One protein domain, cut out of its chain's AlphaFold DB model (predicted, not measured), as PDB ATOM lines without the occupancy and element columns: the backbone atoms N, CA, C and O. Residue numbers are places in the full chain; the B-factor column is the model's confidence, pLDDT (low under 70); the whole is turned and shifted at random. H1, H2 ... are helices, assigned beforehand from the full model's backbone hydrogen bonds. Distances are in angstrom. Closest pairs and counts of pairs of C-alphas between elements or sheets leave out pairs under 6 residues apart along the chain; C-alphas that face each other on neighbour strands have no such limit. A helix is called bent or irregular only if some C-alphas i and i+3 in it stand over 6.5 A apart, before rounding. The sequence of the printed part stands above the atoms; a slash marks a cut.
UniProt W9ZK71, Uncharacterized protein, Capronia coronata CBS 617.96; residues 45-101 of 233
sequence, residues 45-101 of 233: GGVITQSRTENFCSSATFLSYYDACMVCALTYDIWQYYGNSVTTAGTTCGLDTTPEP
ATOM      1  N   GLY A  45     174.674-145.413 371.527       97.88
ATOM      2  CA  GLY A  45     175.103-144.749 370.289       97.88
ATOM      3  C   GLY A  45     175.346-145.728 369.131       97.88
ATOM      4  O   GLY A  45     175.050-145.416 367.971       97.88
ATOM      5  N   GLY A  46     175.832-146.928 369.446       98.12
ATOM      6  CA  GLY A  46     176.046-148.036 368.523       98.12
ATOM      7  C   GLY A  46     174.746-148.504 367.880       98.12
ATOM      8  O   GLY A  46     174.706-148.652 366.660       98.12
ATOM      9  N   VAL A  47     173.657-148.617 368.649       98.69
ATOM     10  CA  VAL A  47     172.312-148.931 368.123       98.69
ATOM     11  C   VAL A  47     171.915-147.972 367.003       98.69
ATOM     12  O   VAL A  47     171.557-148.411 365.913       98.69
ATOM     13  N   ILE A  48     172.021-146.661 367.246       98.38
ATOM     14  CA  ILE A  48     171.630-145.614 366.284       98.38
ATOM     15  C   ILE A  48     172.523-145.640 365.045       98.38
ATOM     16  O   ILE A  48     172.082-145.339 363.936       98.38
ATOM     17  N   THR A  49     173.802-145.955 365.230       98.50
ATOM     18  CA  THR A  49     174.751-146.054 364.120       98.50
ATOM     19  C   THR A  49     174.425-147.264 363.253       98.50
ATOM     20  O   THR A  49     174.291-147.131 362.038       98.50
ATOM     21  N   GLN A  50     174.215-148.424 363.875       98.31
ATOM     22  CA  GLN A  50     173.898-149.662 363.171       98.31
ATOM     23  C   GLN A  50     172.520-149.621 362.508       98.31
ATOM     24  O   GLN A  50     172.372-150.157 361.412       98.31
ATOM     25  N   SER A  51     171.537-148.925 363.087       98.00
ATOM     26  CA  SER A  51     170.196-148.799 362.500       98.00
ATOM     27  C   SER A  51     170.155-147.993 361.195       98.00
ATOM     28  O   SER A  51     169.104-147.895 360.568       98.00
ATOM     29  N   ARG A  52     171.273-147.381 360.784       97.81
ATOM     30  CA  ARG A  52     171.422-146.694 359.488       97.81
ATOM     31  C   ARG A  52     171.910-147.619 358.374       97.81
ATOM     32  O   ARG A  52     172.040-147.174 357.239       97.81
ATOM     33  N   THR A  53     172.244-148.862 358.703       97.50
ATOM     34  CA  THR A  53     172.703-149.861 357.735       97.50
ATOM     35  C   THR A  53     171.539-150.715 357.247       97.50
ATOM     36  O   THR A  53     170.542-150.876 357.944       97.50
ATOM     37  N   GLU A  54     171.654-151.274 356.044       96.38
ATOM     38  CA  GLU A  54     170.638-152.177 355.504       96.38
ATOM     39  C   GLU A  54     170.548-153.476 356.319       96.38
ATOM     40  O   GLU A  54     171.554-153.997 356.802       96.38
ATOM     41  N   ASN A  55     169.335-154.023 356.438       96.56
ATOM     42  CA  ASN A  55     169.056-155.294 357.121       96.56
ATOM     43  C   ASN A  55     169.604-155.392 358.567       96.56
ATOM     44  O   ASN A  55     169.912-156.482 359.061       96.56
ATOM     45  N   PHE A  56     169.715-154.257 359.266       98.25
ATOM     46  CA  PHE A  56     170.313-154.182 360.601       98.25
ATOM     47  C   PHE A  56     169.602-155.049 361.650       98.25
ATOM     48  O   PHE A  56     170.255-155.535 362.568       98.25
ATOM     49  N   CYS A  57     168.305-155.324 361.491       98.44
ATOM     50  CA  CYS A  57     167.542-156.158 362.424       98.44
ATOM     51  C   CYS A  57     168.069-157.595 362.558       98.44
ATOM     52  O   CYS A  57     167.857-158.228 363.584       98.44
ATOM     53  N   SER A  58     168.764-158.117 361.539       97.88
ATOM     54  CA  SER A  58     169.395-159.448 361.587       97.88
ATOM     55  C   SER A  58     170.886-159.390 361.938       97.88
ATOM     56  O   SER A  58     171.570-160.414 361.930       97.88
ATOM     57  N   SER A  59     171.429-158.198 362.195       97.94
ATOM     58  CA  SER A  59     172.845-158.019 362.503       97.94
ATOM     59  C   SER A  59     173.120-158.353 363.963       97.94
ATOM     60  O   SER A  59     172.607-157.693 364.866       97.94
ATOM     61  N   ALA A  60     174.013-159.317 364.201       98.25
ATOM     62  CA  ALA A  60     174.480-159.645 365.548       98.25
ATOM     63  C   ALA A  60     175.073-158.423 366.272       98.25
ATOM     64  O   ALA A  60     174.907-158.275 367.478       98.25
ATOM     65  N   THR A  61     175.716-157.513 365.535       97.88
ATOM     66  CA  THR A  61     176.265-156.271 366.094       97.88
ATOM     67  C   THR A  61     175.166-155.322 366.565       97.88
ATOM     68  O   THR A  61     175.279-154.757 367.647       97.88
ATOM     69  N   PHE A  62     174.095-155.153 365.781       98.56
ATOM     70  CA  PHE A  62     172.957-154.330 366.193       98.56
ATOM     71  C   PHE A  62     172.288-154.910 367.438       98.56
ATOM     72  O   PHE A  62     172.109-154.184 368.408       98.56
ATOM     73  N   LEU A  63     171.978-156.211 367.420       98.56
ATOM     74  CA  LEU A  63     171.317-156.889 368.536       98.56
ATOM     75  C   LEU A  63     172.164-156.813 369.811       98.56
ATOM     76  O   LEU A  63     171.654-156.442 370.859       98.56
ATOM     77  N   SER A  64     173.479-157.030 369.706       98.50
ATOM     78  CA  SER A  64     174.386-156.909 370.851       98.50
ATOM     79  C   SER A  64     174.420-155.496 371.439       98.50
ATOM     80  O   SER A  64     174.420-155.356 372.660       98.50
ATOM     81  N   TYR A  65     174.465-154.448 370.608       98.56
ATOM     82  CA  TYR A  65     174.408-153.068 371.102       98.56
ATOM     83  C   TYR A  65     173.040-152.723 371.683       98.56
ATOM     84  O   TYR A  65     172.966-151.975 372.659       98.56
ATOM     85  N   TYR A  66     171.975-153.257 371.086       98.62
ATOM     86  CA  TYR A  66     170.609-153.056 371.543       98.62
ATOM     87  C   TYR A  66     170.435-153.625 372.945       98.62
ATOM     88  O   TYR A  66     170.157-152.863 373.868       98.62
ATOM     89  N   ASP A  67     170.718-154.912 373.127       98.50
ATOM     90  CA  ASP A  67     170.584-155.594 374.415       98.50
ATOM     91  C   ASP A  67     171.428-154.910 375.499       98.50
ATOM     92  O   ASP A  67     170.929-154.595 376.579       98.50
ATOM     93  N   ALA A  68     172.690-154.584 375.193       98.00
ATOM     94  CA  ALA A  68     173.569-153.905 376.141       98.00
ATOM     95  C   ALA A  68     173.069-152.499 376.522       98.00
ATOM     96  O   ALA A  68     173.176-152.108 377.683       98.00
ATOM     97  N   CYS A  69     172.497-151.747 375.575       98.50
ATOM     98  CA  CYS A  69     171.886-150.448 375.860       98.50
ATOM     99  C   CYS A  69     170.666-150.592 376.783       98.50
ATOM    100  O   CYS A  69     170.540-149.848 377.757       98.50
ATOM    101  N   MET A  70     169.785-151.560 376.508       98.31
ATOM    102  CA  MET A  70     168.532-151.739 377.250       98.31
ATOM    103  C   MET A  70     168.754-152.083 378.727       98.31
ATOM    104  O   MET A  70     167.962-151.660 379.565       98.31
ATOM    105  N   VAL A  71     169.847-152.773 379.063       97.50
ATOM    106  CA  VAL A  71     170.193-153.136 380.452       97.50
ATOM    107  C   VAL A  71     170.652-151.930 381.282       97.50
ATOM    108  O   VAL A  71     170.398-151.851 382.481       97.50
ATOM    109  N   CYS A  72     171.357-150.974 380.677       97.31
ATOM    110  CA  CYS A  72     172.059-149.929 381.430       97.31
ATOM    111  C   CYS A  72     171.427-148.535 381.312       97.31
ATOM    112  O   CYS A  72     171.755-147.644 382.100       97.31
ATOM    113  N   ALA A  73     170.534-148.319 380.340       97.50
ATOM    114  CA  ALA A  73     170.082-146.979 379.976       97.50
ATOM    115  C   ALA A  73     169.383-146.219 381.113       97.50
ATOM    116  O   ALA A  73     169.543-144.998 381.205       97.50
ATOM    117  N   LEU A  74     168.626-146.914 381.969       97.12
ATOM    118  CA  LEU A  74     167.983-146.306 383.139       97.12
ATOM    119  C   LEU A  74     168.920-146.238 384.345       97.12
ATOM    120  O   LEU A  74     168.878-145.251 385.071       97.12
ATOM    121  N   THR A  75     169.805-147.222 384.522       95.94
ATOM    122  CA  THR A  75     170.823-147.231 385.589       95.94
ATOM    123  C   THR A  75     171.688-145.972 385.565       95.94
ATOM    124  O   THR A  75     172.029-145.432 386.614       95.94
ATOM    125  N   TYR A  76     172.009-145.479 384.371       94.69
ATOM    126  CA  TYR A  76     172.822-144.278 384.185       94.69
ATOM    127  C   TYR A  76     172.030-143.029 383.784       94.69
ATOM    128  O   TYR A  76     172.634-142.004 383.480       94.69
ATOM    129  N   ASP A  77     170.696-143.109 383.758       95.56
ATOM    130  CA  ASP A  77     169.806-142.022 383.327       95.56
ATOM    131  C   ASP A  77     170.175-141.426 381.950       95.56
ATOM    132  O   ASP A  77     170.069-140.225 381.692       95.56
ATOM    133  N   ILE A  78     170.630-142.271 381.021       95.56
ATOM    134  CA  ILE A  78     170.994-141.837 379.662       95.56
ATOM    135  C   ILE A  78     169.869-142.066 378.659       95.56
ATOM    136  O   ILE A  78     169.931-141.576 377.528       95.56
ATOM    137  N   TRP A  79     168.813-142.780 379.059       97.69
ATOM    138  CA  TRP A  79     167.663-143.041 378.197       97.69
ATOM    139  C   TRP A  79     167.012-141.754 377.681       97.69
ATOM    140  O   TRP A  79     166.572-141.707 376.539       97.69
ATOM    141  N   GLN A  80     167.041-140.669 378.454       97.12
ATOM    142  CA  GLN A  80     166.570-139.353 378.007       97.12
ATOM    143  C   GLN A  80     167.281-138.830 376.742       97.12
ATOM    144  O   GLN A  80     166.693-138.066 375.979       97.12
ATOM    145  N   TYR A  81     168.522-139.255 376.486       96.25
ATOM    146  CA  TYR A  81     169.309-138.817 375.330       96.25
ATOM    147  C   TYR A  81     169.164-139.741 374.117       96.25
ATOM    148  O   TYR A  81     169.208-139.274 372.979       96.25
ATOM    149  N   TYR A  82     168.986-141.046 374.343       98.12
ATOM    150  CA  TYR A  82     168.988-142.057 373.274       98.12
ATOM    151  C   TYR A  82     167.617-142.680 373.003       98.12
ATOM    152  O   TYR A  82     167.384-143.203 371.911       98.12
ATOM    153  N   GLY A  83     166.702-142.604 373.966       98.06
ATOM    154  CA  GLY A  83     165.519-143.450 374.054       98.06
ATOM    155  C   GLY A  83     164.602-143.363 372.849       98.06
ATOM    156  O   GLY A  83     164.168-144.392 372.350       98.06
ATOM    157  N   ASN A  84     164.376-142.169 372.297       98.56
ATOM    158  CA  ASN A  84     163.538-142.019 371.106       98.56
ATOM    159  C   ASN A  84     164.113-142.770 369.890       98.56
ATOM    160  O   ASN A  84     163.403-143.502 369.197       98.56
ATOM    161  N   SER A  85     165.412-142.612 369.640       98.31
ATOM    162  CA  SER A  85     166.086-143.233 368.496       98.31
ATOM    163  C   SER A  85     166.239-144.742 368.683       98.31
ATOM    164  O   SER A  85     165.986-145.499 367.749       98.31
ATOM    165  N   VAL A  86     166.588-145.189 369.894       98.56
ATOM    166  CA  VAL A  86     166.692-146.619 370.227       98.56
ATOM    167  C   VAL A  86     165.318-147.294 370.162       98.56
ATOM    168  O   VAL A  86     165.199-148.354 369.555       98.56
ATOM    169  N   THR A  87     164.262-146.655 370.676       98.69
ATOM    170  CA  THR A  87     162.872-147.140 370.561       98.69
ATOM    171  C   THR A  87     162.455-147.274 369.103       98.69
ATOM    172  O   THR A  87     161.885-148.292 368.718       98.69
ATOM    173  N   THR A  88     162.773-146.281 368.268       98.62
ATOM    174  CA  THR A  88     162.455-146.320 366.834       98.62
ATOM    175  C   THR A  88     163.148-147.502 366.150       98.62
ATOM    176  O   THR A  88     162.510-148.251 365.408       98.62
ATOM    177  N   ALA A  89     164.438-147.710 366.431       98.31
ATOM    178  CA  ALA A  89     165.202-148.824 365.875       98.31
ATOM    179  C   ALA A  89     164.672-150.187 366.354       98.31
ATOM    180  O   ALA A  89     164.451-151.076 365.537       98.31
ATOM    181  N   GLY A  90     164.404-150.333 367.656       98.38
ATOM    182  CA  GLY A  90     163.848-151.557 368.239       98.38
ATOM    183  C   GLY A  90     162.464-151.895 367.692       98.38
ATOM    184  O   GLY A  90     162.247-153.011 367.227       98.38
ATOM    185  N   THR A  91     161.564-150.908 367.628       98.56
ATOM    186  CA  THR A  91     160.214-151.075 367.059       98.56
ATOM    187  C   THR A  91     160.270-151.514 365.597       98.56
ATOM    188  O   THR A  91     159.518-152.397 365.194       98.56
ATOM    189  N   THR A  92     161.190-150.948 364.808       98.44
ATOM    190  CA  THR A  92     161.391-151.345 363.402       98.44
ATOM    191  C   THR A  92     161.745-152.829 363.278       98.44
ATOM    192  O   THR A  92     161.325-153.486 362.328       98.44
ATOM    193  N   CYS A  93     162.470-153.368 364.256       98.19
ATOM    194  CA  CYS A  93     162.859-154.774 364.312       98.19
ATOM    195  C   CYS A  93     161.897-155.666 365.114       98.19
ATOM    196  O   CYS A  93     162.162-156.859 365.244       98.19
ATOM    197  N   GLY A  94     160.801-155.123 365.656       98.31
ATOM    198  CA  GLY A  94     159.864-155.867 366.503       98.31
ATOM    199  C   GLY A  94     160.437-156.292 367.862       98.31
ATOM    200  O   GLY A  94     159.997-157.300 368.411       98.31
ATOM    201  N   LEU A  95     161.425-155.562 368.380       98.12
ATOM    202  CA  LEU A  95     162.041-155.804 369.688       98.12
ATOM    203  C   LEU A  95     161.281-155.076 370.805       98.12
ATOM    204  O   LEU A  95     160.595-154.085 370.548       98.12
ATOM    205  N   ASP A  96     161.426-155.553 372.045       97.56
ATOM    206  CA  ASP A  96     160.910-154.837 373.214       97.56
ATOM    207  C   ASP A  96     161.706-153.554 373.453       97.56
ATOM    208  O   ASP A  96     162.932-153.574 373.480       97.56
ATOM    209  N   THR A  97     160.999-152.439 373.640       97.44
ATOM    210  CA  THR A  97     161.591-151.100 373.753       97.44
ATOM    211  C   THR A  97     161.538-150.542 375.170       97.44
ATOM    212  O   THR A  97     161.667-149.330 375.351       97.44
ATOM    213  N   THR A  98     161.329-151.396 376.172       97.50
ATOM    214  CA  THR A  98     161.291-151.003 377.583       97.50
ATOM    215  C   THR A  98     162.627-151.354 378.236       97.50
ATOM    216  O   THR A  98     162.913-152.535 378.410       97.50
ATOM    217  N   PRO A  99     163.482-150.373 378.583       95.62
ATOM    218  CA  PRO A  99     164.739-150.675 379.256       95.62
ATOM    219  C   PRO A  99     164.508-151.350 380.606       95.62
ATOM    220  O   PRO A  99     163.477-151.135 381.255       95.62
ATOM    221  N   GLU A 100     165.495-152.118 381.051       93.81
ATOM    222  CA  GLU A 100     165.441-152.756 382.358       93.81
ATOM    223  C   GLU A 100     165.395-151.685 383.464       93.81
ATOM    224  O   GLU A 100     166.104-150.673 383.375       93.81
ATOM    225  N   PRO A 101     164.555-151.858 384.504       89.62
ATOM    226  CA  PRO A 101     164.541-150.947 385.636       89.62
ATOM    227  C   PRO A 101     165.934-150.821 386.246       89.62
ATOM    228  O   PRO A 101     166.620-151.818 386.458       89.62
TER     229      PRO A 101
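What this domain is: This is residues 45 to 101 of the 233 residues of an uncharacterized protein of Capronia coronata CBS 617.96 (UniProt W9ZK71). Look for a small elongated three-helix bundle: the short H1 and the longer H2 and H3 run roughly side by side along the longest axis, their centres making a triangle, with H2 turned against the other two. The bundle is imperfectly formed, with H1 touching both partners while H2 and H3 come only close; after H3, residues 93 to 101 fold back as a tail with no named element. The printed part has 57 residues, with three named helices in the order H1, H2, H3 and no named strand, and its class is all helix. The whole is compact, with a radius of gyration of the C-alphas of 10.2 A, and the C-alphas span 30 by 16 by 16 A.

How they stand to each other: Begin with H1, residues 45 to 50, which touches both H2, residues 60 to 72, and H3, residues 79 to 92. H1 and H2 form a helical hairpin, at a shallow tilt of 23 degrees, opposite ways; their closest C-alphas are those of Val 47 and Tyr 65, 5.5 A apart. H1 and H3 run the same way at a shallow tilt of 22 degrees, and here the closest C-alphas are those of Ile 48 and Val 86, 6.4 A apart. Look next at Tyr 66 and Val 86, the closest C-alphas of H2 and H3 at 7.6 A: these helices are close but not clearly touching, at a steep tilt of 40 degrees, opposite ways. In the backbone of H1 every O i to N i+4 pair is within hydrogen-bond range, against 8 of 9 in H2 and 8 of 10 in H3.

Where its parts are: Find C-alpha 45 at (175.103, -144.749, 370.289), where H1 begins; it runs 8.7 A to C-alpha 50. From C-alpha 60 at (174.480, -159.645, 365.548), H2 runs 18.8 A to C-alpha 72. H3 runs 18.1 A from C-alpha 79 to C-alpha 92 at (161.391, -151.345, 363.402); it is irregular, with C-alphas 81 and 84 lying 7.8 A apart.

The domain as a whole: The two C-alphas farthest apart are those of Glu 54 and Pro 101, at 30.8 A. The printed part has no cut, and both the nine-residue link from H1 to H2 and the six-residue link from H2 to H3 are short. In the B-factor column of this model the mean pLDDT of the printed part is 97.6, and no printed residue is under 70.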